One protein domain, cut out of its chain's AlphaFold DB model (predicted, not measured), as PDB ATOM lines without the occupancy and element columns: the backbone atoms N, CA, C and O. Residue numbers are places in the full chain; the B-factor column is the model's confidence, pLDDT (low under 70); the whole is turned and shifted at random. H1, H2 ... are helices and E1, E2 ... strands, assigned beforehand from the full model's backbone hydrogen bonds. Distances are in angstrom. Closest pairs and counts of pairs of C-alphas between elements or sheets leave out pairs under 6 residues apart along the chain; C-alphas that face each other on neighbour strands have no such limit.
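Overview. This is residues 362 to 368, 375 to 394, 404 to 549 and 561 to 587 of the 614 residues of the protein "HET domain-containing protein" of Clathrospora elynae (UniProt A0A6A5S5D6). Picture a helical end and a strand end with the small sheet E1 E2 E6 between them: H1, H2 and H3 lie side by side, and H4 crosses H2 and H3 and packs on one face of that sheet. The strand end is a second, strongly twisted sheet, E3 E4 E5, with E7 close to E5; only residues 510 to 515, in the long loop before E3, stick out free. The printed part has 200 residues, with four named helices followed by seven named strands along the chain, and its class is mixed, helices and strands. Both sheets are antiparallel, in the orders E1 - E2 - E6 and E3 - E4 - E5. The whole is compact, with a radius of gyration of the C-alphas of 18.1 A, and spans 60 by 46 by 32 A.

Arrangement. Begin at the strongly twisted sheet of E3, residues 520 to 526, E4, residues 536 to 545, and E5, residues 563 to 569. E3 and E4 form a hairpin, where you find N 524 and O 538 at 2.9 A. E4 bends by 70 degrees at residue 541, and beside E5 its N 541 and O 568 are 2.8 A apart. E7, residues 582 to 586, pairs with no named strand; its closest C-alpha to E5 is that of Val 585, 5.0 A from that of Ser 563. Next look at E1, residues 474 to 479, and E2, residues 490 to 493: this hairpin is antiparallel, with N 475 and O 492 at 2.8 A. E1 and E3 are near each other, with 7 pairs of C-alphas within 10 A. E2 is the inner strand beside E6, residues 572 to 574, with N 491 and O 573 at 2.8 A. H4, residues 454 to 469, is on the sheet E1 E2 E6 at a height over the sheet of 7.6 A. It lies over E2 and runs slantwise to the strands, at 57 degrees to E2 on the local plane. With H3, residues 429 to 442, H4 and this sheet make two layers, helices on one face of a sheet. H3 and H4 touch about perpendicular, at 75 degrees, with the C-alphas of His 437 and Val 458 closest at 6.7 A. H2, residues 408 to 424, and H3 form a helical hairpin, opposite ways at a shallow tilt of 18 degrees, with the C-alphas of Ile 418 and Ala 431 closest at 5.1 A. H2 touches H4 with residues 410 to 414 alone, about perpendicular at 84 degrees; the C-alphas of Ala 410 and Tyr 465 are closest, at 5.9 A. H1, residues 382 to 392, touches H2 at a shallow tilt of 30 degrees, opposite ways, with the C-alphas of Leu 388 and Ser 409 closest at 6.2 A. H1 and H4 are only just apart, at 8.2 A. In H1, H2, H3 and H4 every O i to N i+4 pair is within hydrogen-bond range.

Along the chain. Find C-alpha 536 at (-18.036, -11.810, 41.155); from there E4 runs 24.7 A to C-alpha 545. E3 is 20.5 A long and E5 17.5 A, while E1 measures 16.5 A, E2 10.4 A and E6 6.8 A. H1 begins at C-alpha 382, at (-46.516, -36.754, 44.361), and is 15.3 A long. H2 measures 24.7 A, H3 19.9 A and H4 22.8 A. E7, 13.1 A long, ends at C-alpha 586, at (-11.987, -14.348, 56.144).

Size, cuts and confidence. The C-alphas farthest apart are those of Tyr 394 and Ser 549, at 62.4 A. Look for three cuts: C-alphas 368 and 375 are 7.7 A apart, 394 and 404 18.9 A, and 549 and 561 10.4 A. Of the links printed whole, H3 to H4 and E2 to E3 are long. The mean pLDDT of the printed part is 82.2, and 36 residues are under 70, among them residues 502 to 517 and 528 to 533.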
ATOM      1  N   LEU A 362     -30.378 -19.730  57.896       92.06
ATOM      2  CA  LEU A 362     -31.262 -20.760  57.374       92.06
ATOM      3  C   LEU A 362     -32.414 -20.999  58.342       92.06
ATOM      4  O   LEU A 362     -32.212 -21.195  59.542       92.06
ATOM      5  N   LEU A 363     -33.627 -21.044  57.799       90.06
ATOM      6  CA  LEU A 363     -34.805 -21.394  58.572       90.06
ATOM      7  C   LEU A 363     -34.739 -22.864  59.016       90.06
ATOM      8  O   LEU A 363     -34.142 -23.697  58.316       90.06
ATOM      9  N   PRO A 364     -35.374 -23.210  60.153       83.38
ATOM     10  CA  PRO A 364     -35.541 -24.598  60.556       83.38
ATOM     11  C   PRO A 364     -36.119 -25.432  59.418       83.38
ATOM     12  O   PRO A 364     -36.906 -24.942  58.600       83.38
ATOM     13  N   ARG A 365     -35.750 -26.718  59.373       76.62
ATOM     14  CA  ARG A 365     -36.346 -27.644  58.406       76.62
ATOM     15  C   ARG A 365     -37.857 -27.569  58.548       76.62
ATOM     16  O   ARG A 365     -38.363 -27.652  59.665       76.62
ATOM     17  N   TYR A 366     -38.555 -27.433  57.425       68.38
ATOM     18  CA  TYR A 366     -40.009 -27.428  57.432       68.38
ATOM     19  C   TYR A 366     -40.499 -28.754  58.020       68.38
ATOM     20  O   TYR A 366     -40.412 -29.802  57.374       68.38
ATOM     21  N   GLN A 367     -40.956 -28.713  59.269       57.88
ATOM     22  CA  GLN A 367     -41.581 -29.845  59.926       57.88
ATOM     23  C   GLN A 367     -43.074 -29.781  59.604       57.88
ATOM     24  O   GLN A 367     -43.715 -28.780  59.922       57.88
ATOM     25  N   PRO A 368     -43.653 -30.804  58.955       48.69
ATOM     26  CA  PRO A 368     -45.099 -30.882  58.817       48.69
ATOM     27  C   PRO A 368     -45.707 -31.038  60.219       48.69
ATOM     28  O   PRO A 368     -45.660 -32.118  60.802       48.69
ATOM     29  N   SER A 375     -48.814 -27.960  52.383       70.69
ATOM     30  CA  SER A 375     -47.717 -28.760  51.840       70.69
ATOM     31  C   SER A 375     -46.388 -28.009  51.970       70.69
ATOM     32  O   SER A 375     -46.365 -26.789  51.849       70.69
ATOM     33  N   ASN A 376     -45.284 -28.729  52.194       82.69
ATOM     34  CA  ASN A 376     -43.950 -28.129  52.271       82.69
ATOM     35  C   ASN A 376     -43.680 -27.264  51.017       82.69
ATOM     36  O   ASN A 376     -43.681 -27.815  49.909       82.69
ATOM     37  N   PRO A 377     -43.440 -25.945  51.169       86.06
ATOM     38  CA  PRO A 377     -43.392 -25.032  50.033       86.06
ATOM     39  C   PRO A 377     -42.173 -25.255  49.136       86.06
ATOM     40  O   PRO A 377     -42.209 -24.901  47.967       86.06
ATOM     41  N   VAL A 378     -41.119 -25.899  49.648       90.25
ATOM     42  CA  VAL A 378     -39.859 -26.140  48.930       90.25
ATOM     43  C   VAL A 378     -39.675 -27.601  48.503       90.25
ATOM     44  O   VAL A 378     -38.554 -28.055  48.285       90.25
ATOM     45  N   ARG A 379     -40.773 -28.362  48.377       89.25
ATOM     46  CA  ARG A 379     -40.768 -29.733  47.839       89.25
ATOM     47  C   ARG A 379     -41.862 -29.953  46.804       89.25
ATOM     48  O   ARG A 379     -42.952 -29.387  46.896       89.25
ATOM     49  N   LEU A 380     -41.596 -30.841  45.850       88.06
ATOM     50  CA  LEU A 380     -42.615 -31.352  44.934       88.06
ATOM     51  C   LEU A 380     -43.412 -32.466  45.620       88.06
ATOM     52  O   LEU A 380     -42.835 -33.415  46.149       88.06
ATOM     53  N   SER A 381     -44.737 -32.347  45.604       88.19
ATOM     54  CA  SER A 381     -45.653 -33.407  46.027       88.19
ATOM     55  C   SER A 381     -45.733 -34.508  44.967       88.19
ATOM     56  O   SER A 381     -45.360 -34.297  43.812       88.19
ATOM     57  N   ASP A 382     -46.279 -35.670  45.326       87.06
ATOM     58  CA  ASP A 382     -46.516 -36.754  44.361       87.06
ATOM     59  C   ASP A 382     -47.411 -36.304  43.199       87.06
ATOM     60  O   ASP A 382     -47.197 -36.700  42.053       87.06
ATOM     61  N   ARG A 383     -48.370 -35.411  43.483       88.00
ATOM     62  CA  ARG A 383     -49.217 -34.788  42.465       88.00
ATOM     63  C   ARG A 383     -48.405 -33.900  41.523       88.00
ATOM     64  O   ARG A 383     -48.530 -34.053  40.315       88.00
ATOM     65  N   ASP A 384     -47.537 -33.042  42.059       89.88
ATOM     66  CA  ASP A 384     -46.675 -32.181  41.235       89.88
ATOM     67  C   ASP A 384     -45.764 -33.021  40.331       89.88
ATOM     68  O   ASP A 384     -45.591 -32.726  39.151       89.88
ATOM     69  N   ARG A 385     -45.204 -34.115  40.869       89.25
ATOM     70  CA  ARG A 385     -44.371 -35.051  40.102       89.25
ATOM     71  C   ARG A 385     -45.172 -35.725  38.984       89.25
ATOM     72  O   ARG A 385     -44.671 -35.823  37.865       89.25
ATOM     73  N   ALA A 386     -46.408 -36.148  39.252       87.31
ATOM     74  CA  ALA A 386     -47.296 -36.709  38.234       87.31
ATOM     75  C   ALA A 386     -47.613 -35.691  37.120       87.31
ATOM     76  O   ALA A 386     -47.485 -36.023  35.940       87.31
ATOM     77  N   ASP A 387     -47.928 -34.447  37.485       86.88
ATOM     78  CA  ASP A 387     -48.203 -33.365  36.534       86.88
ATOM     79  C   ASP A 387     -46.968 -33.060  35.658       86.88
ATOM     80  O   ASP A 387     -47.075 -32.912  34.436       86.88
ATOM     81  N   LEU A 388     -45.764 -33.055  36.244       87.00
ATOM     82  CA  LEU A 388     -44.506 -32.906  35.500       87.00
ATOM     83  C   LEU A 388     -44.254 -34.064  34.528       87.00
ATOM     84  O   LEU A 388     -43.800 -33.833  33.403       87.00
ATOM     85  N   HIS A 389     -44.570 -35.302  34.918       84.31
ATOM     86  CA  HIS A 389     -44.472 -36.455  34.021       84.31
ATOM     87  C   HIS A 389     -45.396 -36.318  32.807       84.31
ATOM     88  O   HIS A 389     -44.989 -36.655  31.693       84.31
ATOM     89  N   SER A 390     -46.603 -35.775  32.987       83.31
ATOM     90  CA  SER A 390     -47.518 -35.495  31.877       83.31
ATOM     91  C   SER A 390     -46.961 -34.446  30.906       83.31
ATOM     92  O   SER A 390     -47.126 -34.587  29.695       83.31
ATOM     93  N   ILE A 391     -46.247 -33.431  31.403       79.94
ATOM     94  CA  ILE A 391     -45.602 -32.396  30.575       79.94
ATOM     95  C   ILE A 391     -44.392 -32.962  29.815       79.94
ATOM     96  O   ILE A 391     -44.190 -32.653  28.639       79.94
ATOM     97  N   ALA A 392     -43.607 -33.833  30.452       71.25
ATOM     98  CA  ALA A 392     -42.446 -34.470  29.831       71.25
ATOM     99  C   ALA A 392     -42.819 -35.493  28.737       71.25
ATOM    100  O   ALA A 392     -42.009 -35.774  27.855       71.25
ATOM    101  N   GLY A 393     -44.041 -36.040  28.774       65.31
ATOM    102  CA  GLY A 393     -44.540 -37.041  27.825       65.31
ATOM    103  C   GLY A 393     -44.874 -36.522  26.419       65.31
ATOM    104  O   GLY A 393     -45.267 -37.316  25.562       65.31
ATOM    105  N   TYR A 394     -44.733 -35.219  26.143       64.38
ATOM    106  CA  TYR A 394     -45.039 -34.660  24.826       64.38
ATOM    107  C   TYR A 394     -44.016 -35.107  23.757       64.38
ATOM    108  O   TYR A 394     -42.821 -34.835  23.888       64.38
ATOM    109  N   ARG A 404     -32.865 -19.089  25.601       80.94
ATOM    110  CA  ARG A 404     -33.504 -19.757  26.742       80.94
ATOM    111  C   ARG A 404     -32.600 -20.854  27.308       80.94
ATOM    112  O   ARG A 404     -32.032 -21.637  26.539       80.94
ATOM    113  N   LYS A 405     -32.486 -20.936  28.633       80.31
ATOM    114  CA  LYS A 405     -31.694 -21.949  29.347       80.31
ATOM    115  C   LYS A 405     -32.550 -23.058  29.957       80.31
ATOM    116  O   LYS A 405     -32.088 -24.196  29.991       80.31
ATOM    117  N   LEU A 406     -33.770 -22.758  30.408       85.44
ATOM    118  CA  LEU A 406     -34.642 -23.716  31.090       85.44
ATOM    119  C   LEU A 406     -35.687 -24.290  30.122       85.44
ATOM    120  O   LEU A 406     -36.319 -23.564  29.352       85.44
ATOM    121  N   ASP A 407     -35.910 -25.601  30.169       83.81
ATOM    122  CA  ASP A 407     -36.944 -26.257  29.364       83.81
ATOM    123  C   ASP A 407     -38.361 -26.070  29.953       83.81
ATOM    124  O   ASP A 407     -38.575 -25.334  30.924       83.81
ATOM    125  N   LEU A 408     -39.363 -26.691  29.320       84.25
ATOM    126  CA  LEU A 408     -40.757 -26.612  29.766       84.25
ATOM    127  C   LEU A 408     -40.982 -27.274  31.130       84.25
ATOM    128  O   LEU A 408     -41.731 -26.729  31.936       84.25
ATOM    129  N   SER A 409     -40.338 -28.410  31.394       85.81
ATOM    130  CA  SER A 409     -40.471 -29.125  32.665       85.81
ATOM    131  C   SER A 409     -39.856 -28.320  33.809       85.81
ATOM    132  O   SER A 409     -40.475 -28.179  34.860       85.81
ATOM    133  N   ALA A 410     -38.694 -27.709  33.568       87.88
ATOM    134  CA  ALA A 410     -38.045 -26.789  34.489       87.88
ATOM    135  C   ALA A 410     -38.943 -25.592  34.803       87.88
ATOM    136  O   ALA A 410     -39.157 -25.275  35.970       87.88
ATOM    137  N   HIS A 411     -39.532 -24.969  33.778       90.31
ATOM    138  CA  HIS A 411     -40.477 -23.872  33.989       90.31
ATOM    139  C   HIS A 411     -41.701 -24.294  34.795       90.31
ATOM    140  O   HIS A 411     -42.111 -23.562  35.692       90.31
ATOM    141  N   ALA A 412     -42.283 -25.455  34.494       91.50
ATOM    142  CA  ALA A 412     -43.459 -25.948  35.198       91.50
ATOM    143  C   ALA A 412     -43.156 -26.234  36.676       91.50
ATOM    144  O   ALA A 412     -43.881 -25.763  37.548       91.50
ATOM    145  N   ALA A 413     -42.050 -26.924  36.964       92.19
ATOM    146  CA  ALA A 413     -41.634 -27.244  38.328       92.19
ATOM    147  C   ALA A 413     -41.329 -25.978  39.142       92.19
ATOM    148  O   ALA A 413     -41.758 -25.851  40.287       92.19
ATOM    149  N   LEU A 414     -40.633 -25.011  38.538       94.88
ATOM    150  CA  LEU A 414     -40.341 -23.730  39.181       94.88
ATOM    151  C   LEU A 414     -41.606 -22.887  39.376       94.88
ATOM    152  O   LEU A 414     -41.735 -22.236  40.403       94.88
ATOM    153  N   SER A 415     -42.570 -22.946  38.454       95.38
ATOM    154  CA  SER A 415     -43.872 -22.282  38.627       95.38
ATOM    155  C   SER A 415     -44.677 -22.901  39.772       95.38
ATOM    156  O   SER A 415     -45.326 -22.175  40.519       95.38
ATOM    157  N   MET A 416     -44.611 -24.227  39.950       94.81
ATOM    158  CA  MET A 416     -45.207 -24.908  41.108       94.81
ATOM    159  C   MET A 416     -44.540 -24.468  42.417       94.81
ATOM    160  O   MET A 416     -45.243 -24.172  43.378       94.81
ATOM    161  N   LEU A 417     -43.202 -24.373  42.447       95.00
ATOM    162  CA  LEU A 417     -42.455 -23.836  43.592       95.00
ATOM    163  C   LEU A 417     -42.886 -22.397  43.916       95.00
ATOM    164  O   LEU A 417     -43.222 -22.112  45.060       95.00
ATOM    165  N   ILE A 418     -42.915 -21.510  42.916       96.12
ATOM    166  CA  ILE A 418     -43.330 -20.105  43.072       96.12
ATOM    167  C   ILE A 418     -44.743 -20.032  43.655       96.12
ATOM    168  O   ILE A 418     -44.946 -19.362  44.659       96.12
ATOM    169  N   LYS A 419     -45.691 -20.794  43.096       94.50
ATOM    170  CA  LYS A 419     -47.074 -20.822  43.584       94.50
ATOM    171  C   LYS A 419     -47.159 -21.230  45.058       94.50
ATOM    172  O   LYS A 419     -47.895 -20.613  45.815       94.50
ATOM    173  N   LYS A 420     -46.411 -22.253  45.477       93.44
ATOM    174  CA  LYS A 420     -46.394 -22.684  46.883       93.44
ATOM    175  C   LYS A 420     -45.761 -21.651  47.808       93.44
ATOM    176  O   LYS A 420     -46.190 -21.522  48.948       93.44
ATOM    177  N   LEU A 421     -44.737 -20.937  47.337       93.62
ATOM    178  CA  LEU A 421     -44.163 -19.823  48.086       93.62
ATOM    179  C   LEU A 421     -45.189 -18.696  48.244       93.62
ATOM    180  O   LEU A 421     -45.359 -18.228  49.362       93.62
ATOM    181  N   ASP A 422     -45.921 -18.339  47.184       93.06
ATOM    182  CA  ASP A 422     -46.991 -17.329  47.223       93.06
ATOM    183  C   ASP A 422     -48.180 -17.741  48.111       93.06
ATOM    184  O   ASP A 422     -48.833 -16.892  48.708       93.06
ATOM    185  N   GLU A 423     -48.480 -19.040  48.229       92.19
ATOM    186  CA  GLU A 423     -49.527 -19.542  49.135       92.19
ATOM    187  C   GLU A 423     -49.171 -19.340  50.618       92.19
ATOM    188  O   GLU A 423     -50.067 -19.140  51.437       92.19
ATOM    189  N   VAL A 424     -47.880 -19.403  50.968       91.06
ATOM    190  CA  VAL A 424     -47.395 -19.233  52.350       91.06
ATOM    191  C   VAL A 424     -47.039 -17.772  52.643       91.06
ATOM    192  O   VAL A 424     -47.344 -17.272  53.723       91.06
ATOM    193  N   TRP A 425     -46.434 -17.083  51.675       91.44
ATOM    194  CA  TRP A 425     -46.061 -15.670  51.728       91.44
ATOM    195  C   TRP A 425     -46.635 -14.939  50.506       91.44
ATOM    196  O   TRP A 425     -45.924 -14.753  49.513       91.44
ATOM    197  N   PRO A 426     -47.919 -14.533  50.553       91.56
ATOM    198  CA  PRO A 426     -48.545 -13.788  49.468       91.56
ATOM    199  C   PRO A 426     -47.762 -12.518  49.151       91.56
ATOM    200  O   PRO A 426     -47.400 -11.772  50.059       91.56
ATOM    201  N   ASP A 427     -47.509 -12.274  47.864       88.19
ATOM    202  CA  ASP A 427     -46.706 -11.137  47.397       88.19
ATOM    203  C   ASP A 427     -45.252 -11.121  47.913       88.19
ATOM    204  O   ASP A 427     -44.576 -10.079  47.869       88.19
ATOM    205  N   GLY A 428     -44.746 -12.282  48.338       90.94
ATOM    206  CA  GLY A 428     -43.418 -12.421  48.910       90.94
ATOM    207  C   GLY A 428     -42.300 -12.097  47.923       90.94
ATOM    208  O   GLY A 428     -42.353 -12.406  46.723       90.94
ATOM    209  N   ARG A 429     -41.235 -11.462  48.422       93.94
ATOM    210  CA  ARG A 429     -40.117 -10.988  47.589       93.94
ATOM    211  C   ARG A 429     -39.434 -12.109  46.814       93.94
ATOM    212  O   ARG A 429     -39.144 -11.938  45.629       93.94
ATOM    213  N   LEU A 430     -39.201 -13.252  47.459       95.50
ATOM    214  CA  LEU A 430     -38.511 -14.388  46.846       95.50
ATOM    215  C   LEU A 430     -39.309 -14.990  45.679       95.50
ATOM    216  O   LEU A 430     -38.740 -15.241  44.616       95.50
ATOM    217  N   ALA A 431     -40.618 -15.188  45.852       95.94
ATOM    218  CA  ALA A 431     -41.490 -15.735  44.815       95.94
ATOM    219  C   ALA A 431     -41.560 -14.801  43.597       95.94
ATOM    220  O   ALA A 431     -41.314 -15.237  42.468       95.94
ATOM    221  N   ARG A 432     -41.753 -13.494  43.832       96.19
ATOM    222  CA  ARG A 432     -41.717 -12.464  42.782       96.19
ATOM    223  C   ARG A 432     -40.375 -12.447  42.047       96.19
ATOM    224  O   ARG A 432     -40.343 -12.418  40.822       96.19
ATOM    225  N   TYR A 433     -39.261 -12.519  42.778       95.69
ATOM    226  CA  TYR A 433     -37.921 -12.534  42.190       95.69
ATOM    227  C   TYR A 433     -37.677 -13.754  41.290       95.69
ATOM    228  O   TYR A 433     -37.126 -13.611  40.193       95.69
ATOM    229  N   LEU A 434     -38.098 -14.945  41.728       95.75
ATOM    230  CA  LEU A 434     -38.031 -16.169  40.927       95.75
ATOM    231  C   LEU A 434     -38.919 -16.068  39.681       95.75
ATOM    232  O   LEU A 434     -38.472 -16.421  38.590       95.75
ATOM    233  N   HIS A 435     -40.138 -15.545  39.828       95.69
ATOM    234  CA  HIS A 435     -41.057 -15.330  38.717       95.69
ATOM    235  C   HIS A 435     -40.468 -14.376  37.667       95.69
ATOM    236  O   HIS A 435     -40.438 -14.719  36.486       95.69
ATOM    237  N   ASP A 436     -39.927 -13.226  38.081       94.12
ATOM    238  CA  ASP A 436     -39.304 -12.245  37.182       94.12
ATOM    239  C   ASP A 436     -38.174 -12.875  36.350       94.12
ATOM    240  O   ASP A 436     -38.096 -12.684  35.135       94.12
ATOM    241  N   HIS A 437     -37.309 -13.676  36.980       93.62
ATOM    242  CA  HIS A 437     -36.203 -14.342  36.286       93.62
ATOM    243  C   HIS A 437     -36.662 -15.502  35.401       93.62
ATOM    244  O   HIS A 437     -36.052 -15.747  34.360       93.62
ATOM    245  N   LEU A 438     -37.747 -16.184  35.770       93.00
ATOM    246  CA  LEU A 438     -38.355 -17.206  34.927       93.00
ATOM    247  C   LEU A 438     -38.969 -16.586  33.662       93.00
ATOM    248  O   LEU A 438     -38.806 -17.130  32.572       93.00
ATOM    249  N   GLN A 439     -39.596 -15.411  33.779       91.50
ATOM    250  CA  GLN A 439     -40.094 -14.647  32.629       91.50
ATOM    251  C   GLN A 439     -38.957 -14.145  31.733       91.50
ATOM    252  O   GLN A 439     -39.070 -14.218  30.508       91.50
ATOM    253  N   LEU A 440     -37.846 -13.684  32.321       90.00
ATOM    254  CA  LEU A 440     -36.650 -13.295  31.567       90.00
ATOM    255  C   LEU A 440     -36.020 -14.476  30.818       90.00
ATOM    256  O   LEU A 440     -35.514 -14.276  29.720       90.00
ATOM    257  N   ASP A 441     -36.043 -15.694  31.364       88.75
ATOM    258  CA  ASP A 441     -35.581 -16.875  30.622       88.75
ATOM    259  C   ASP A 441     -36.562 -17.271  29.509       88.75
ATOM    260  O   ASP A 441     -36.142 -17.638  28.410       88.75
ATOM    261  N   HIS A 442     -37.871 -17.164  29.765       87.06
ATOM    262  CA  HIS A 442     -38.905 -17.449  28.771       87.06
ATOM    263  C   HIS A 442     -38.826 -16.501  27.565       87.06
ATOM    264  O   HIS A 442     -38.899 -16.950  26.418       87.06
ATOM    265  N   ASN A 443     -38.633 -15.208  27.834       86.44
ATOM    266  CA  ASN A 443     -38.539 -14.127  26.857       86.44
ATOM    267  C   ASN A 443     -37.201 -13.382  27.019       86.44
ATOM    268  O   ASN A 443     -37.180 -12.269  27.557       86.44
ATOM    269  N   PRO A 444     -36.075 -13.972  26.572       84.19
ATOM    270  CA  PRO A 444     -34.761 -13.384  26.782       84.19
ATOM    271  C   PRO A 444     -34.655 -12.032  26.066       84.19
ATOM    272  O   PRO A 444     -34.924 -11.959  24.860       84.19
ATOM    273  N   PRO A 445     -34.254 -10.956  26.771       81.19
ATOM    274  CA  PRO A 445     -34.056  -9.663  26.137       81.19
ATOM    275  C   PRO A 445     -32.914  -9.742  25.110       81.19
ATOM    276  O   PRO A 445     -32.032 -10.604  25.221       81.19
ATOM    277  N   PRO A 446     -32.877  -8.830  24.120       79.94
ATOM    278  CA  PRO A 446     -31.730  -8.713  23.231       79.94
ATOM    279  C   PRO A 446     -30.425  -8.546  24.035       79.94
ATOM    280  O   PRO A 446     -30.451  -7.911  25.094       79.94
ATOM    281  N   PRO A 447     -29.277  -9.063  23.553       75.19
ATOM    282  CA  PRO A 447     -28.020  -9.066  24.311       75.19
ATOM    283  C   PRO A 447     -27.571  -7.694  24.833       75.19
ATOM    284  O   PRO A 447     -26.900  -7.623  25.853       75.19
ATOM    285  N   GLU A 448     -27.950  -6.615  24.149       75.25
ATOM    286  CA  GLU A 448     -27.639  -5.229  24.515       75.25
ATOM    287  C   GLU A 448     -28.430  -4.702  25.729       75.25
ATOM    288  O   GLU A 448     -27.976  -3.774  26.392       75.25
ATOM    289  N   TYR A 449     -29.576  -5.314  26.051       74.06
ATOM    290  CA  TYR A 449     -30.423  -4.963  27.201       74.06
ATOM    291  C   TYR A 449     -30.371  -6.006  28.324       74.06
ATOM    292  O   TYR A 449     -30.910  -5.783  29.412       74.06
ATOM    293  N   ALA A 450     -29.749  -7.160  28.076       71.62
ATOM    294  CA  ALA A 450     -29.596  -8.203  29.074       71.62
ATOM    295  C   ALA A 450     -28.646  -7.733  30.185       71.62
ATOM    296  O   ALA A 450     -27.498  -7.370  29.931       71.62
ATOM    297  N   ARG A 451     -29.106  -7.778  31.440       74.62
ATOM    298  CA  ARG A 451     -28.204  -7.583  32.581       74.62
ATOM    299  C   ARG A 451     -27.205  -8.735  32.609       74.62
ATOM    300  O   ARG A 451     -27.604  -9.895  32.495       74.62
ATOM    301  N   ASN A 452     -25.930  -8.423  32.837       70.75
ATOM    302  CA  ASN A 452     -24.864  -9.427  32.920       70.75
ATOM    303  C   ASN A 452     -25.180 -10.542  33.937       70.75
ATOM    304  O   ASN A 452     -24.806 -11.694  33.706       70.75
ATOM    305  N   SER A 453     -25.932 -10.203  34.995       74.62
ATOM    306  CA  SER A 453     -26.248 -11.084  36.120       74.62
ATOM    307  C   SER A 453     -27.345 -12.095  35.808       74.62
ATOM    308  O   SER A 453     -27.400 -13.161  36.422       74.62
ATOM    309  N   THR A 454     -28.233 -11.778  34.860       79.94
ATOM    310  CA  THR A 454     -29.412 -12.595  34.548       79.94
ATOM    311  C   THR A 454     -29.023 -14.027  34.163       79.94
ATOM    312  O   THR A 454     -29.568 -14.953  34.763       79.94
ATOM    313  N   PRO A 455     -28.040 -14.266  33.269       79.69
ATOM    314  CA  PRO A 455     -27.557 -15.612  32.989       79.69
ATOM    315  C   PRO A 455     -27.132 -16.411  34.228       79.69
ATOM    316  O   PRO A 455     -27.399 -17.609  34.254       79.69
ATOM    317  N   ILE A 456     -26.493 -15.782  35.221       83.19
ATOM    318  CA  ILE A 456     -26.022 -16.463  36.438       83.19
ATOM    319  C   ILE A 456     -27.184 -16.848  37.339       83.19
ATOM    320  O   ILE A 456     -27.244 -17.980  37.813       83.19
ATOM    321  N   VAL A 457     -28.121 -15.927  37.554       88.56
ATOM    322  CA  VAL A 457     -29.308 -16.211  38.366       88.56
ATOM    323  C   VAL A 457     -30.123 -17.334  37.728       88.56
ATOM    324  O   VAL A 457     -30.563 -18.238  38.430       88.56
ATOM    325  N   VAL A 458     -30.254 -17.352  36.400       88.00
ATOM    326  CA  VAL A 458     -30.934 -18.445  35.691       88.00
ATOM    327  C   VAL A 458     -30.180 -19.777  35.831       88.00
ATOM    328  O   VAL A 458     -30.820 -20.816  35.983       88.00
ATOM    329  N   ASP A 459     -28.840 -19.777  35.849       85.12
ATOM    330  CA  ASP A 459     -28.060 -20.994  36.135       85.12
ATOM    331  C   ASP A 459     -28.309 -21.498  37.569       85.12
ATOM    332  O   ASP A 459     -28.511 -22.696  37.769       85.12
ATOM    333  N   MET A 460     -28.381 -20.599  38.557       89.44
ATOM    334  CA  MET A 460     -28.743 -20.944  39.940       89.44
ATOM    335  C   MET A 460     -30.177 -21.478  40.060       89.44
ATOM    336  O   MET A 460     -30.412 -22.487  40.723       89.44
ATOM    337  N   ILE A 461     -31.136 -20.857  39.368       91.75
ATOM    338  CA  ILE A 461     -32.529 -21.320  39.293       91.75
ATOM    339  C   ILE A 461     -32.606 -22.711  38.645       91.75
ATOM    340  O   ILE A 461     -33.366 -23.568  39.099       91.75
ATOM    341  N   SER A 462     -31.782 -22.981  37.627       87.19
ATOM    342  CA  SER A 462     -31.672 -24.318  37.037       87.19
ATOM    343  C   SER A 462     -31.241 -25.364  38.066       87.19
ATOM    344  O   SER A 462     -31.737 -26.489  38.010       87.19
ATOM    345  N   ALA A 463     -30.346 -25.023  38.999       87.44
ATOM    346  CA  ALA A 463     -29.953 -25.936  40.071       87.44
ATOM    347  C   ALA A 463     -31.075 -26.172  41.084       87.44
ATOM    348  O   ALA A 463     -31.223 -27.301  41.545       87.44
ATOM    349  N   LEU A 464     -31.904 -25.163  41.386       91.38
ATOM    350  CA  LEU A 464     -33.095 -25.359  42.223       91.38
ATOM    351  C   LEU A 464     -34.041 -26.386  41.597       91.38
ATOM    352  O   LEU A 464     -34.512 -27.288  42.284       91.38
ATOM    353  N   TYR A 465     -34.282 -26.290  40.288       90.12
ATOM    354  CA  TYR A 465     -35.094 -27.273  39.574       90.12
ATOM    355  C   TYR A 465     -34.517 -28.693  39.671       90.12
ATOM    356  O   TYR A 465     -35.260 -29.623  39.979       90.12
ATOM    357  N   GLN A 466     -33.210 -28.866  39.443       85.69
ATOM    358  CA  GLN A 466     -32.579 -30.183  39.591       85.69
ATOM    359  C   GLN A 466     -32.733 -30.702  41.024       85.69
ATOM    360  O   GLN A 466     -33.231 -31.804  41.228       85.69
ATOM    361  N   ALA A 467     -32.453 -29.861  42.023       87.31
ATOM    362  CA  ALA A 467     -32.626 -30.214  43.427       87.31
ATOM    363  C   ALA A 467     -34.062 -30.656  43.768       87.31
ATOM    364  O   ALA A 467     -34.236 -31.638  44.487       87.31
ATOM    365  N   LEU A 468     -35.087 -29.999  43.210       88.81
ATOM    366  CA  LEU A 468     -36.487 -30.410  43.365       88.81
ATOM    367  C   LEU A 468     -36.756 -31.804  42.777       88.81
ATOM    368  O   LEU A 468     -37.419 -32.629  43.413       88.81
ATOM    369  N   LEU A 469     -36.261 -32.075  41.565       84.75
ATOM    370  CA  LEU A 469     -36.428 -33.382  40.926       84.75
ATOM    371  C   LEU A 469     -35.764 -34.491  41.739       84.75
ATOM    372  O   LEU A 469     -36.378 -35.538  41.958       84.75
ATOM    373  N   ASP A 470     -34.563 -34.210  42.232       80.31
ATOM    374  CA  ASP A 470     -33.707 -35.143  42.961       80.31
ATOM    375  C   ASP A 470     -34.117 -35.354  44.417       80.31
ATOM    376  O   ASP A 470     -33.503 -36.158  45.117       80.31
ATOM    377  N   ASP A 471     -35.139 -34.628  44.877       82.56
ATOM    378  CA  ASP A 471     -35.557 -34.586  46.281       82.56
ATOM    379  C   ASP A 471     -34.421 -34.149  47.224       82.56
ATOM    380  O   ASP A 471     -34.355 -34.535  48.395       82.56
ATOM    381  N   ARG A 472     -33.505 -33.317  46.713       84.44
ATOM    382  CA  ARG A 472     -32.478 -32.674  47.529       84.44
ATOM    383  C   ARG A 472     -33.131 -31.671  48.465       84.44
ATOM    384  O   ARG A 472     -34.110 -31.005  48.133       84.44
ATOM    385  N   GLU A 473     -32.555 -31.546  49.652       86.62
ATOM    386  CA  GLU A 473     -33.039 -30.580  50.624       86.62
ATOM    387  C   GLU A 473     -32.792 -29.148  50.119       86.62
ATOM    388  O   GLU A 473     -31.665 -28.751  49.815       86.62
ATOM    389  N   LEU A 474     -33.881 -28.387  50.042       91.38
ATOM    390  CA  LEU A 474     -33.888 -26.943  49.866       91.38
ATOM    391  C   LEU A 474     -34.226 -26.298  51.208       91.38
ATOM    392  O   LEU A 474     -35.134 -26.758  51.907       91.38
ATOM    393  N   ARG A 475     -33.528 -25.220  51.557       91.88
ATOM    394  CA  ARG A 475     -33.802 -24.434  52.761       91.88
ATOM    395  C   ARG A 475     -34.049 -22.984  52.422       91.88
ATOM    396  O   ARG A 475     -33.273 -22.361  51.704       91.88
ATOM    397  N   LEU A 476     -35.132 -22.463  52.978       95.12
ATOM    398  CA  LEU A 476     -35.417 -21.039  52.975       95.12
ATOM    399  C   LEU A 476     -34.496 -20.338  53.967       95.12
ATOM    400  O   LEU A 476     -34.081 -20.928  54.967       95.12
ATOM    401  N   ALA A 477     -34.188 -19.081  53.690       95.25
ATOM    402  CA  ALA A 477     -33.328 -18.279  54.534       95.25
ATOM    403  C   ALA A 477     -33.784 -16.822  54.559       95.25
ATOM    404  O   ALA A 477     -34.368 -16.310  53.598       95.25
ATOM    405  N   ARG A 478     -33.490 -16.168  55.678       94.75
ATOM    406  CA  ARG A 478     -33.717 -14.740  55.905       94.75
ATOM    407  C   ARG A 478     -32.377 -14.048  56.107       94.75
ATOM    408  O   ARG A 478     -31.397 -14.706  56.451       94.75
ATOM    409  N   LEU A 479     -32.328 -12.735  55.928       95.12
ATOM    410  CA  LEU A 479     -31.149 -11.972  56.334       95.12
ATOM    411  C   LEU A 479     -30.976 -12.045  57.852       95.12
ATOM    412  O   LEU A 479     -31.953 -11.936  58.584       95.12
ATOM    413  N   ALA A 480     -29.737 -12.194  58.318       91.62
ATOM    414  CA  ALA A 480     -29.416 -12.225  59.745       91.62
ATOM    415  C   ALA A 480     -29.759 -10.902  60.457       91.62
ATOM    416  O   ALA A 480     -29.999 -10.886  61.656       91.62
ATOM    417  N   SER A 481     -29.791  -9.793  59.713       89.81
ATOM    418  CA  SER A 481     -30.226  -8.481  60.200       89.81
ATOM    419  C   SER A 481     -31.747  -8.300  60.205       89.81
ATOM    420  O   SER A 481     -32.233  -7.300  60.732       89.81
ATOM    421  N   ALA A 482     -32.507  -9.214  59.593       90.56
ATOM    422  CA  ALA A 482     -33.956  -9.100  59.514       90.56
ATOM    423  C   ALA A 482     -34.634  -9.612  60.801       90.56
ATOM    424  O   ALA A 482     -34.111 -10.511  61.461       90.56
ATOM    425  N   PRO A 483     -35.831  -9.098  61.135       89.50
ATOM    426  CA  PRO A 483     -36.641  -9.621  62.234       89.50
ATOM    427  C   PRO A 483     -36.903 -11.138  62.149       89.50
ATOM    428  O   PRO A 483     -36.993 -11.726  61.065       89.50
ATOM    429  N   ALA A 484     -37.085 -11.781  63.306       83.06
ATOM    430  CA  ALA A 484     -37.313 -13.229  63.420       83.06
ATOM    431  C   ALA A 484     -38.642 -13.718  62.798       83.06
ATOM    432  O   ALA A 484     -38.830 -14.917  62.575       83.06
ATOM    433  N   ASP A 485     -39.550 -12.806  62.471       84.38
ATOM    434  CA  ASP A 485     -40.822 -13.031  61.780       84.38
ATOM    435  C   ASP A 485     -40.798 -12.595  60.303       84.38
ATOM    436  O   ASP A 485     -41.763 -12.841  59.582       84.38
ATOM    437  N   ALA A 486     -39.690 -12.018  59.822       88.88
ATOM    438  CA  ALA A 486     -39.553 -11.599  58.430       88.88
ATOM    439  C   ALA A 486     -39.714 -12.770  57.446       88.88
ATOM    440  O   ALA A 486     -39.304 -13.904  57.718       88.88
ATOM    441  N   GLU A 487     -40.279 -12.478  56.276       91.75
ATOM    442  CA  GLU A 487     -40.394 -13.454  55.196       91.75
ATOM    443  C   GLU A 487     -39.013 -13.905  54.682       91.75
ATOM    444  O   GLU A 487     -38.039 -13.144  54.726       91.75
ATOM    445  N   PRO A 488     -38.896 -15.141  54.172       94.62
ATOM    446  CA  PRO A 488     -37.664 -15.596  53.555       94.62
ATOM    447  C   PRO A 488     -37.401 -14.855  52.245       94.62
ATOM    448  O   PRO A 488     -38.241 -14.785  51.347       94.62
ATOM    449  N   THR A 489     -36.175 -14.365  52.108       96.25
ATOM    450  CA  THR A 489     -35.688 -13.653  50.919       96.25
ATOM    451  C   THR A 489     -34.689 -14.473  50.108       96.25
ATOM    452  O   THR A 489     -34.246 -14.036  49.045       96.25
ATOM    453  N   ALA A 490     -34.352 -15.678  50.571       97.25
ATOM    454  CA  ALA A 490     -33.439 -16.585  49.895       97.25
ATOM    455  C   ALA A 490     -33.865 -18.052  50.003       97.25
ATOM    456  O   ALA A 490     -34.573 -18.460  50.926       97.25
ATOM    457  N   ILE A 491     -33.388 -18.850  49.051       96.56
ATOM    458  CA  ILE A 491     -33.486 -20.307  49.034       96.56
ATOM    459  C   ILE A 491     -32.134 -20.901  48.640       96.56
ATOM    460  O   ILE A 491     -31.549 -20.537  47.618       96.56
ATOM    461  N   PHE A 492     -31.643 -21.834  49.447       95.25
ATOM    462  CA  PHE A 492     -30.363 -22.502  49.252       95.25
ATOM    463  C   PHE A 492     -30.545 -24.010  49.127       95.25
ATOM    464  O   PHE A 492     -31.431 -24.606  49.741       95.25
ATOM    465  N   ILE A 493     -29.688 -24.624  48.324       91.12
ATOM    466  CA  ILE A 493     -29.603 -26.068  48.157       91.12
ATOM    467  C   ILE A 493     -28.599 -26.583  49.181       91.12
ATOM    468  O   ILE A 493     -27.477 -26.082  49.238       91.12
ATOM    469  N   THR A 494     -28.983 -27.594  49.958       85.38
ATOM    470  CA  THR A 494     -28.064 -28.252  50.890       85.38
ATOM    471  C   THR A 494     -26.793 -28.716  50.150       85.38
ATOM    472  O   THR A 494     -26.914 -29.348  49.081       85.38
ATOM    473  N   PRO A 495     -25.589 -28.406  50.679       77.69
ATOM    474  CA  PRO A 495     -24.327 -28.899  50.131       77.69
ATOM    475  C   PRO A 495     -24.303 -30.432  50.035       77.69
ATOM    476  O   PRO A 495     -24.923 -31.137  50.831       77.69
ATOM    477  N   GLU A 496     -23.642 -30.961  49.005       63.88
ATOM    478  CA  GLU A 496     -23.560 -32.409  48.772       63.88
ATOM    479  C   GLU A 496     -22.544 -33.090  49.703       63.88
ATOM    480  O   GLU A 496     -21.658 -32.439  50.245       63.88
ATOM    481  N   GLN A 497     -22.686 -34.414  49.847       57.78
ATOM    482  CA  GLN A 497     -21.845 -35.339  50.628       57.78
ATOM    483  C   GLN A 497     -21.955 -35.224  52.161       57.78
ATOM    484  O   GLN A 497     -22.204 -36.254  52.781       57.78
ATOM    485  N   ASP A 498     -21.969 -34.019  52.745       58.03
ATOM    486  CA  ASP A 498     -21.948 -33.834  54.216       58.03
ATOM    487  C   ASP A 498     -23.080 -32.943  54.759       58.03
ATOM    488  O   ASP A 498     -23.043 -32.471  55.892       58.03
ATOM    489  N   GLY A 499     -24.114 -32.664  53.963       72.50
ATOM    490  CA  GLY A 499     -25.200 -31.786  54.400       72.50
ATOM    491  C   GLY A 499     -24.699 -30.394  54.817       72.50
ATOM    492  O   GLY A 499     -23.835 -29.820  54.166       72.50
ATOM    493  N   TRP A 500     -25.268 -29.835  55.888       79.25
ATOM    494  CA  TRP A 500     -24.790 -28.575  56.469       79.25
ATOM    495  C   TRP A 500     -23.761 -28.895  57.542       79.25
ATOM    496  O   TRP A 500     -24.113 -29.486  58.566       79.25
ATOM    497  N   LYS A 501     -22.506 -28.506  57.322       73.88
ATOM    498  CA  LYS A 501     -21.401 -28.828  58.233       73.88
ATOM    499  C   LYS A 501     -21.586 -28.212  59.612       73.88
ATOM    500  O   LYS A 501     -21.233 -28.849  60.597       73.88
ATOM    501  N   THR A 502     -22.236 -27.049  59.722       65.25
ATOM    502  CA  THR A 502     -22.579 -26.469  61.037       65.25
ATOM    503  C   THR A 502     -23.574 -27.314  61.844       65.25
ATOM    504  O   THR A 502     -23.862 -26.976  62.986       65.25
ATOM    505  N   GLN A 503     -24.162 -28.358  61.250       64.62
ATOM    506  CA  GLN A 503     -25.136 -29.250  61.888       64.62
ATOM    507  C   GLN A 503     -24.638 -30.694  62.039       64.62
ATOM    508  O   GLN A 503     -25.380 -31.511  62.577       64.62
ATOM    509  N   MET A 504     -23.451 -31.031  61.516       50.06
ATOM    510  CA  MET A 504     -22.920 -32.403  61.525       50.06
ATOM    511  C   MET A 504     -22.022 -32.724  62.721       50.06
ATOM    512  O   MET A 504     -21.755 -33.897  62.969       50.06
ATOM    513  N   GLU A 505     -21.588 -31.729  63.488       46.81
ATOM    514  CA  GLU A 505     -20.971 -31.989  64.785       46.81
ATOM    515  C   GLU A 505     -22.093 -32.266  65.800       46.81
ATOM    516  O   GLU A 505     -22.910 -31.388  66.077       46.81
ATOM    517  N   ASP A 506     -22.104 -33.465  66.394       39.03
ATOM    518  CA  ASP A 506     -22.843 -33.782  67.640       39.03
ATOM    519  C   ASP A 506     -22.461 -32.817  68.800       39.03
ATOM    520  O   ASP A 506     -23.107 -32.810  69.844       39.03
ATOM    521  N   ASP A 507     -21.449 -31.966  68.571       39.62
ATOM    522  CA  ASP A 507     -20.929 -30.876  69.404       39.62
ATOM    523  C   ASP A 507     -21.081 -29.476  68.755       39.62
ATOM    524  O   ASP A 507     -20.331 -28.552  69.083       39.62
ATOM    525  N   GLY A 508     -22.018 -29.272  67.816       42.81
ATOM    526  CA  GLY A 508     -22.308 -27.925  67.303       42.81
ATOM    527  C   GLY A 508     -22.532 -26.960  68.478       42.81
ATOM    528  O   GLY A 508     -23.096 -27.398  69.478       42.81
ATOM    529  N   PRO A 509     -22.081 -25.688  68.425       41.28
ATOM    530  CA  PRO A 509     -22.028 -24.820  69.598       41.28
ATOM    531  C   PRO A 509     -23.414 -24.695  70.227       41.28
ATOM    532  O   PRO A 509     -24.269 -23.942  69.764       41.28
ATOM    533  N   VAL A 510     -23.640 -25.477  71.277       44.16
ATOM    534  CA  VAL A 510     -24.832 -25.398  72.096       44.16
ATOM    535  C   VAL A 510     -24.658 -24.104  72.868       44.16
ATOM    536  O   VAL A 510     -23.706 -23.943  73.635       44.16
ATOM    537  N   THR A 511     -25.536 -23.136  72.615       46.66
ATOM    538  CA  THR A 511     -25.647 -21.977  73.508       46.66
ATOM    539  C   THR A 511     -25.823 -22.489  74.939       46.66
ATOM    540  O   THR A 511     -26.337 -23.589  75.142       46.66
ATOM    541  N   THR A 512     -25.440 -21.718  75.956       46.09
ATOM    542  CA  THR A 512     -25.643 -22.092  77.373       46.09
ATOM    543  C   THR A 512     -27.089 -22.502  77.711       46.09
ATOM    544  O   THR A 512     -27.308 -23.137  78.740       46.09
ATOM    545  N   ASP A 513     -28.040 -22.227  76.808       47.53
ATOM    546  CA  ASP A 513     -29.471 -22.505  76.903       47.53
ATOM    547  C   ASP A 513     -29.962 -23.697  76.044       47.53
ATOM    548  O   ASP A 513     -31.168 -23.914  75.922       47.53
ATOM    549  N   GLY A 514     -29.078 -24.492  75.428       49.94
ATOM    550  CA  GLY A 514     -29.489 -25.709  74.708       49.94
ATOM    551  C   GLY A 514     -30.018 -25.494  73.281       49.94
ATOM    552  O   GLY A 514     -30.502 -26.446  72.667       49.94
ATOM    553  N   GLN A 515     -29.960 -24.273  72.733       52.59
ATOM    554  CA  GLN A 515     -30.447 -23.989  71.376       52.59
ATOM    555  C   GLN A 515     -29.389 -24.282  70.304       52.59
ATOM    556  O   GLN A 515     -28.245 -23.833  70.406       52.59
ATOM    557  N   VAL A 516     -29.814 -24.994  69.253       60.31
ATOM    558  CA  VAL A 516     -29.030 -25.283  68.043       60.31
ATOM    559  C   VAL A 516     -28.825 -23.992  67.251       60.31
ATOM    560  O   VAL A 516     -29.796 -23.378  66.806       60.31
ATOM    561  N   VAL A 517     -27.569 -23.594  67.039       68.06
ATOM    562  CA  VAL A 517     -27.230 -22.416  66.229       68.06
ATOM    563  C   VAL A 517     -27.635 -22.663  64.768       68.06
ATOM    564  O   VAL A 517     -27.252 -23.684  64.186       68.06
ATOM    565  N   PRO A 518     -28.423 -21.765  64.144       76.31
ATOM    566  CA  PRO A 518     -28.827 -21.937  62.758       76.31
ATOM    567  C   PRO A 518     -27.605 -21.871  61.840       76.31
ATOM    568  O   PRO A 518     -26.706 -21.051  62.024       76.31
ATOM    569  N   ALA A 519     -27.595 -22.724  60.815       87.38
ATOM    570  CA  ALA A 519     -26.598 -22.656  59.754       87.38
ATOM    571  C   ALA A 519     -26.664 -21.285  59.066       87.38
ATOM    572  O   ALA A 519     -27.757 -20.752  58.837       87.38
ATOM    573  N   LYS A 520     -25.500 -20.725  58.725       92.88
ATOM    574  CA  LYS A 520     -25.392 -19.397  58.117       92.88
ATOM    575  C   LYS A 520     -24.769 -19.472  56.733       92.88
ATOM    576  O   LYS A 520     -23.848 -20.252  56.492       92.88
ATOM    577  N   VAL A 521     -25.267 -18.638  55.824       95.62
ATOM    578  CA  VAL A 521     -24.750 -18.526  54.456       95.62
ATOM    579  C   VAL A 521     -24.318 -17.092  54.195       95.62
ATOM    580  O   VAL A 521     -25.124 -16.166  54.252       95.62
ATOM    581  N   PHE A 522     -23.039 -16.902  53.892       96.50
ATOM    582  CA  PHE A 522     -22.507 -15.642  53.400       96.50
ATOM    583  C   PHE A 522     -22.654 -15.587  51.883       96.50
ATOM    584  O   PHE A 522     -22.188 -16.480  51.174       96.50
ATOM    585  N   THR A 523     -23.234 -14.507  51.369       96.25
ATOM    586  CA  THR A 523     -23.288 -14.248  49.931       96.25
ATOM    587  C   THR A 523     -22.701 -12.887  49.591       96.25
ATOM    588  O   THR A 523     -22.818 -11.927  50.346       96.25
ATOM    589  N   SER A 524     -22.076 -12.765  48.425       93.75
ATOM    590  CA  SER A 524     -21.684 -11.464  47.881       93.75
ATOM    591  C   SER A 524     -21.832 -11.466  46.370       93.75
ATOM    592  O   SER A 524     -21.669 -12.505  45.727       93.75
ATOM    593  N   TRP A 525     -22.158 -10.307  45.801       89.62
ATOM    594  CA  TRP A 525     -22.370 -10.173  44.365       89.62
ATOM    595  C   TRP A 525     -21.859  -8.843  43.813       89.62
ATOM    596  O   TRP A 525     -22.096  -7.772  44.382       89.62
ATOM    597  N   ASP A 526     -21.202  -8.900  42.660       84.44
ATOM    598  CA  ASP A 526     -20.784  -7.747  41.875       84.44
ATOM    599  C   ASP A 526     -21.005  -7.983  40.382       84.44
ATOM    600  O   ASP A 526     -20.543  -8.984  39.840       84.44
ATOM    601  N   SER A 527     -21.647  -7.034  39.698       72.06
ATOM    602  CA  SER A 527     -21.915  -7.099  38.253       72.06
ATOM    603  C   SER A 527     -20.684  -6.816  37.377       72.06
ATOM    604  O   SER A 527     -20.802  -6.767  36.151       72.06
ATOM    605  N   GLY A 528     -19.521  -6.579  37.996       69.25
ATOM    606  CA  GLY A 528     -18.364  -5.969  37.344       69.25
ATOM    607  C   GLY A 528     -18.607  -4.483  37.049       69.25
ATOM    608  O   GLY A 528     -19.750  -4.020  37.024       69.25
ATOM    609  N   ARG A 529     -17.536  -3.702  36.842       60.09
ATOM    610  CA  ARG A 529     -17.671  -2.263  36.539       60.09
ATOM    611  C   ARG A 529     -17.951  -1.990  35.065       60.09
ATOM    612  O   ARG A 529     -18.617  -1.014  34.763       60.09
ATOM    613  N   ASN A 530     -17.460  -2.851  34.171       59.19
ATOM    614  CA  ASN A 530     -17.549  -2.718  32.714       59.19
ATOM    615  C   ASN A 530     -17.697  -4.099  32.054       59.19
ATOM    616  O   ASN A 530     -17.441  -5.116  32.689       59.19
ATOM    617  N   ALA A 531     -17.983  -4.144  30.747       52.53
ATOM    618  CA  ALA A 531     -18.076  -5.392  29.969       52.53
ATOM    619  C   ALA A 531     -16.808  -6.281  30.007       52.53
ATOM    620  O   ALA A 531     -16.870  -7.466  29.683       52.53
ATOM    621  N   TYR A 532     -15.656  -5.713  30.387       52.53
ATOM    622  CA  TYR A 532     -14.390  -6.434  30.552       52.53
ATOM    623  C   TYR A 532     -14.215  -7.067  31.939       52.53
ATOM    624  O   TYR A 532     -13.475  -8.046  32.064       52.53
ATOM    625  N   ASP A 533     -14.885  -6.532  32.962       63.34
ATOM    626  CA  ASP A 533     -14.804  -7.053  34.322       63.34
ATOM    627  C   ASP A 533     -15.669  -8.310  34.430       63.34
ATOM    628  O   ASP A 533     -16.842  -8.322  34.056       63.34
ATOM    629  N   LYS A 534     -15.092  -9.384  34.971       72.38
ATOM    630  CA  LYS A 534     -15.883 -10.554  35.351       72.38
ATOM    631  C   LYS A 534     -16.765 -10.192  36.543       72.38
ATOM    632  O   LYS A 534     -16.279  -9.626  37.525       72.38
ATOM    633  N   GLU A 535     -18.030 -10.586  36.461       83.00
ATOM    634  CA  GLU A 535     -18.907 -10.639  37.627       83.00
ATOM    635  C   GLU A 535     -18.266 -11.474  38.731       83.00
ATOM    636  O   GLU A 535     -17.506 -12.408  38.450       83.00
ATOM    637  N   ARG A 536     -18.568 -11.127  39.979       89.31
ATOM    638  CA  ARG A 536     -18.036 -11.810  41.155       89.31
ATOM    639  C   ARG A 536     -19.172 -12.278  42.032       89.31
ATOM    640  O   ARG A 536     -20.080 -11.508  42.333       89.31
ATOM    641  N   LEU A 537     -19.091 -13.534  42.435       92.12
ATOM    642  CA  LEU A 537     -20.090 -14.207  43.242       92.12
ATOM    643  C   LEU A 537     -19.400 -14.943  44.387       92.12
ATOM    644  O   LEU A 537     -18.493 -15.731  44.149       92.12
ATOM    645  N   ALA A 538     -19.874 -14.767  45.611       94.50
ATOM    646  CA  ALA A 538     -19.583 -15.692  46.699       94.50
ATOM    647  C   ALA A 538     -20.901 -16.216  47.260       94.50
ATOM    648  O   ALA A 538     -21.855 -15.448  47.372       94.50
ATOM    649  N   SER A 539     -20.946 -17.502  47.593       95.00
ATOM    650  CA  SER A 539     -22.072 -18.147  48.266       95.00
ATOM    651  C   SER A 539     -21.522 -19.307  49.090       95.00
ATOM    652  O   SER A 539     -21.217 -20.376  48.558       95.00
ATOM    653  N   LEU A 540     -21.274 -19.041  50.368       94.19
ATOM    654  CA  LEU A 540     -20.497 -19.894  51.260       94.19
ATOM    655  C   LEU A 540     -21.317 -20.219  52.504       94.19
ATOM    656  O   LEU A 540     -21.822 -19.309  53.155       94.19
ATOM    657  N   GLU A 541     -21.393 -21.491  52.875       93.00
ATOM    658  CA  GLU A 541     -21.728 -21.867  54.247       93.00
ATOM    659  C   GLU A 541     -20.601 -21.362  55.150       93.00
ATOM    660  O   GLU A 541     -19.418 -21.577  54.853       93.00
ATOM    661  N   VAL A 542     -20.964 -20.665  56.225       92.19
ATOM    662  CA  VAL A 542     -19.995 -20.046  57.126       92.19
ATOM    663  C   VAL A 542     -20.288 -20.336  58.589       92.19
ATOM    664  O   VAL A 542     -21.439 -20.349  59.018       92.19
ATOM    665  N   ALA A 543     -19.218 -20.491  59.367       88.88
ATOM    666  CA  ALA A 543     -19.261 -20.367  60.820       88.88
ATOM    667  C   ALA A 543     -18.706 -19.002  61.240       88.88
ATOM    668  O   ALA A 543     -17.713 -18.524  60.682       88.88
ATOM    669  N   ILE A 544     -19.348 -18.384  62.230       85.50
ATOM    670  CA  ILE A 544     -18.910 -17.118  62.819       85.50
ATOM    671  C   ILE A 544     -18.034 -17.437  64.025       85.50
ATOM    672  O   ILE A 544     -18.432 -18.186  64.912       85.50
ATOM    673  N   CYS A 545     -16.833 -16.874  64.050       80.06
ATOM    674  CA  CYS A 545     -15.955 -16.899  65.207       80.06
ATOM    675  C   CYS A 545     -15.978 -15.509  65.849       80.06
ATOM    676  O   CYS A 545     -15.339 -14.576  65.350       80.06
ATOM    677  N   GLU A 546     -16.740 -15.386  66.935       64.31
ATOM    678  CA  GLU A 546     -16.739 -14.215  67.811       64.31
ATOM    679  C   GLU A 546     -15.509 -14.274  68.727       64.31
ATOM    680  O   GLU A 546     -15.197 -15.315  69.314       64.31
ATOM    681  N   LYS A 547     -14.770 -13.164  68.842       55.16
ATOM    682  CA  LYS A 547     -13.770 -13.027  69.908       55.16
ATOM    683  C   LYS A 547     -14.529 -12.952  71.230       55.16
ATOM    684  O   LYS A 547     -15.442 -12.142  71.340       55.16
ATOM    685  N   TYR A 548     -14.127 -13.756  72.217       42.75
ATOM    686  CA  TYR A 548     -14.650 -13.691  73.583       42.75
ATOM    687  C   TYR A 548     -14.840 -12.240  74.028       42.75
ATOM    688  O   TYR A 548     -13.879 -11.466  74.074       42.75
ATOM    689  N   SER A 549     -16.084 -11.895  74.344       36.66
ATOM    690  CA  SER A 549     -16.495 -10.600  74.860       36.66
ATOM    691  C   SER A 549     -15.670 -10.267  76.104       36.66
ATOM    692  O   SER A 549     -15.961 -10.741  77.203       36.66
ATOM    693  N   GLU A 561     -15.987  -7.407  65.833       59.22
ATOM    694  CA  GLU A 561     -14.979  -7.934  64.917       59.22
ATOM    695  C   GLU A 561     -15.192  -9.426  64.581       59.22
ATOM    696  O   GLU A 561     -14.356 -10.275  64.898       59.22
ATOM    697  N   CYS A 562     -16.283  -9.773  63.904       69.38
ATOM    698  CA  CYS A 562     -16.567 -11.160  63.530       69.38
ATOM    699  C   CYS A 562     -15.632 -11.669  62.416       69.38
ATOM    700  O   CYS A 562     -15.496 -11.049  61.358       69.38
ATOM    701  N   SER A 563     -15.000 -12.825  62.638       86.38
ATOM    702  CA  SER A 563     -14.262 -13.563  61.600       86.38
ATOM    703  C   SER A 563     -15.085 -14.748  61.097       86.38
ATOM    704  O   SER A 563     -15.860 -15.335  61.851       86.38
ATOM    705  N   MET A 564     -14.948 -15.085  59.814       91.19
ATOM    706  CA  MET A 564     -15.720 -16.135  59.155       91.19
ATOM    707  C   MET A 564     -14.844 -17.294  58.703       91.19
ATOM    708  O   MET A 564     -13.815 -17.127  58.047       91.19
ATOM    709  N   LYS A 565     -15.330 -18.493  58.999       90.06
ATOM    710  CA  LYS A 565     -14.811 -19.767  58.517       90.06
ATOM    711  C   LYS A 565     -15.637 -20.232  57.326       90.06
ATOM    712  O   LYS A 565     -16.854 -20.300  57.452       90.06
ATOM    713  N   ASN A 566     -15.010 -20.538  56.192       89.81
ATOM    714  CA  ASN A 566     -15.701 -21.092  55.029       89.81
ATOM    715  C   ASN A 566     -15.815 -22.617  55.144       89.81
ATOM    716  O   ASN A 566     -14.824 -23.326  55.251       89.81
ATOM    717  N   LEU A 567     -17.044 -23.125  55.135       86.94
ATOM    718  CA  LEU A 567     -17.325 -24.545  55.371       86.94
ATOM    719  C   LEU A 567     -17.664 -25.294  54.077       86.94
ATOM    720  O   LEU A 567     -17.332 -26.473  53.929       86.94
ATOM    721  N   GLY A 568     -18.256 -24.600  53.103       86.94
ATOM    722  CA  GLY A 568     -18.636 -25.198  51.825       86.94
ATOM    723  C   GLY A 568     -19.260 -24.201  50.853       86.94
ATOM    724  O   GLY A 568     -19.780 -23.163  51.263       86.94
ATOM    725  N   TRP A 569     -19.192 -24.506  49.555       89.88
ATOM    726  CA  TRP A 569     -19.908 -23.744  48.534       89.88
ATOM    727  C   TRP A 569     -21.387 -24.122  48.553       89.88
ATOM    728  O   TRP A 569     -21.731 -25.304  48.548       89.88
ATOM    729  N   VAL A 570     -22.259 -23.118  48.505       91.06
ATOM    730  CA  VAL A 570     -23.712 -23.299  48.543       91.06
ATOM    731  C   VAL A 570     -24.314 -22.711  47.274       91.06
ATOM    732  O   VAL A 570     -24.114 -21.537  46.971       91.06
ATOM    733  N   ASN A 571     -25.098 -23.495  46.538       91.44
ATOM    734  CA  ASN A 571     -25.889 -22.971  45.424       91.44
ATOM    735  C   ASN A 571     -27.246 -22.482  45.936       91.44
ATOM    736  O   ASN A 571     -27.843 -23.096  46.818       91.44
ATOM    737  N   GLY A 572     -27.751 -21.384  45.383       92.69
ATOM    738  CA  GLY A 572     -29.019 -20.811  45.816       92.69
ATOM    739  C   GLY A 572     -29.380 -19.533  45.081       92.69
ATOM    740  O   GLY A 572     -28.626 -19.039  44.242       92.69
ATOM    741  N   VAL A 573     -30.561 -19.016  45.399       94.94
ATOM    742  CA  VAL A 573     -31.130 -17.800  44.818       94.94
ATOM    743  C   VAL A 573     -31.624 -16.905  45.947       94.94
ATOM    744  O   VAL A 573     -32.214 -17.392  46.908       94.94
ATOM    745  N   TRP A 574     -31.388 -15.600  45.835       95.12
ATOM    746  CA  TRP A 574     -31.758 -14.620  46.853       95.12
ATOM    747  C   TRP A 574     -32.146 -13.272  46.242       95.12
ATOM    748  O   TRP A 574     -31.634 -12.891  45.188       95.12
ATOM    749  N   ASP A 575     -33.022 -12.539  46.935       94.12
ATOM    750  CA  ASP A 575     -33.394 -11.153  46.639       94.12
ATOM    751  C   ASP A 575     -33.038 -10.235  47.813       94.12
ATOM    752  O   ASP A 575     -33.690 -10.229  48.852       94.12
ATOM    753  N   VAL A 576     -32.014  -9.414  47.604       89.69
ATOM    754  CA  VAL A 576     -31.465  -8.456  48.581       89.69
ATOM    755  C   VAL A 576     -31.539  -7.019  48.067       89.69
ATOM    756  O   VAL A 576     -30.755  -6.155  48.451       89.69
ATOM    757  N   ARG A 577     -32.454  -6.741  47.130       87.56
ATOM    758  CA  ARG A 577     -32.662  -5.378  46.621       87.56
ATOM    759  C   ARG A 577     -33.010  -4.429  47.773       87.56
ATOM    760  O   ARG A 577     -33.943  -4.698  48.518       87.56
ATOM    761  N   GLY A 578     -32.286  -3.318  47.880       85.31
ATOM    762  CA  GLY A 578     -32.506  -2.309  48.923       85.31
ATOM    763  C   GLY A 578     -31.832  -2.605  50.266       85.31
ATOM    764  O   GLY A 578     -31.883  -1.754  51.142       85.31
ATOM    765  N   GLU A 579     -31.175  -3.755  50.409       90.69
ATOM    766  CA  GLU A 579     -30.486  -4.147  51.639       90.69
ATOM    767  C   GLU A 579     -29.018  -3.703  51.600       90.69
ATOM    768  O   GLU A 579     -28.376  -3.718  50.541       90.69
ATOM    769  N   GLU A 580     -28.462  -3.344  52.756       89.94
ATOM    770  CA  GLU A 580     -27.050  -2.973  52.877       89.94
ATOM    771  C   GLU A 580     -26.161  -4.189  53.156       89.94
ATOM    772  O   GLU A 580     -26.518  -5.111  53.887       89.94
ATOM    773  N   MET A 581     -24.971  -4.200  52.550       92.31
ATOM    774  CA  MET A 581     -23.976  -5.245  52.792       92.31
ATOM    775  C   MET A 581     -23.175  -4.945  54.062       92.31
ATOM    776  O   MET A 581     -22.625  -3.850  54.191       92.31
ATOM    777  N   GLY A 582     -23.011  -5.951  54.919       91.88
ATOM    778  CA  GLY A 582     -22.074  -5.918  56.044       91.88
ATOM    779  C   GLY A 582     -20.627  -6.178  55.612       91.88
ATOM    780  O   GLY A 582     -20.378  -6.712  54.524       91.88
ATOM    781  N   ASN A 583     -19.672  -5.812  56.473       92.75
ATOM    782  CA  ASN A 583     -18.250  -6.134  56.315       92.75
ATOM    783  C   ASN A 583     -17.920  -7.412  57.092       92.75
ATOM    784  O   ASN A 583     -18.271  -7.535  58.263       92.75
ATOM    785  N   TYR A 584     -17.214  -8.342  56.455       93.69
ATOM    786  CA  TYR A 584     -16.835  -9.618  57.058       93.69
ATOM    787  C   TYR A 584     -15.399  -9.981  56.703       93.69
ATOM    788  O   TYR A 584     -14.941  -9.691  55.597       93.69
ATOM    789  N   VAL A 585     -14.699 -10.641  57.629       94.12
ATOM    790  CA  VAL A 585     -13.282 -10.995  57.472       94.12
ATOM    791  C   VAL A 585     -13.108 -12.505  57.369       94.12
ATOM    792  O   VAL A 585     -13.550 -13.242  58.246       94.12
ATOM    793  N   PHE A 586     -12.399 -12.958  56.337       94.44
ATOM    794  CA  PHE A 586     -11.987 -14.348  56.144       94.44
ATOM    795  C   PHE A 586     -10.478 -14.482  56.411       94.44
ATOM    796  O   PHE A 586      -9.680 -13.949  55.631       94.44
ATOM    797  N   PRO A 587     -10.068 -15.177  57.489       93.25
ATOM    798  CA  PRO A 587      -8.661 -15.450  57.777       93.25
ATOM    799  C   PRO A 587      -7.958 -16.205  56.641       93.25
ATOM    800  O   PRO A 587      -8.603 -16.922  55.873       93.25
TER     801      PRO A 587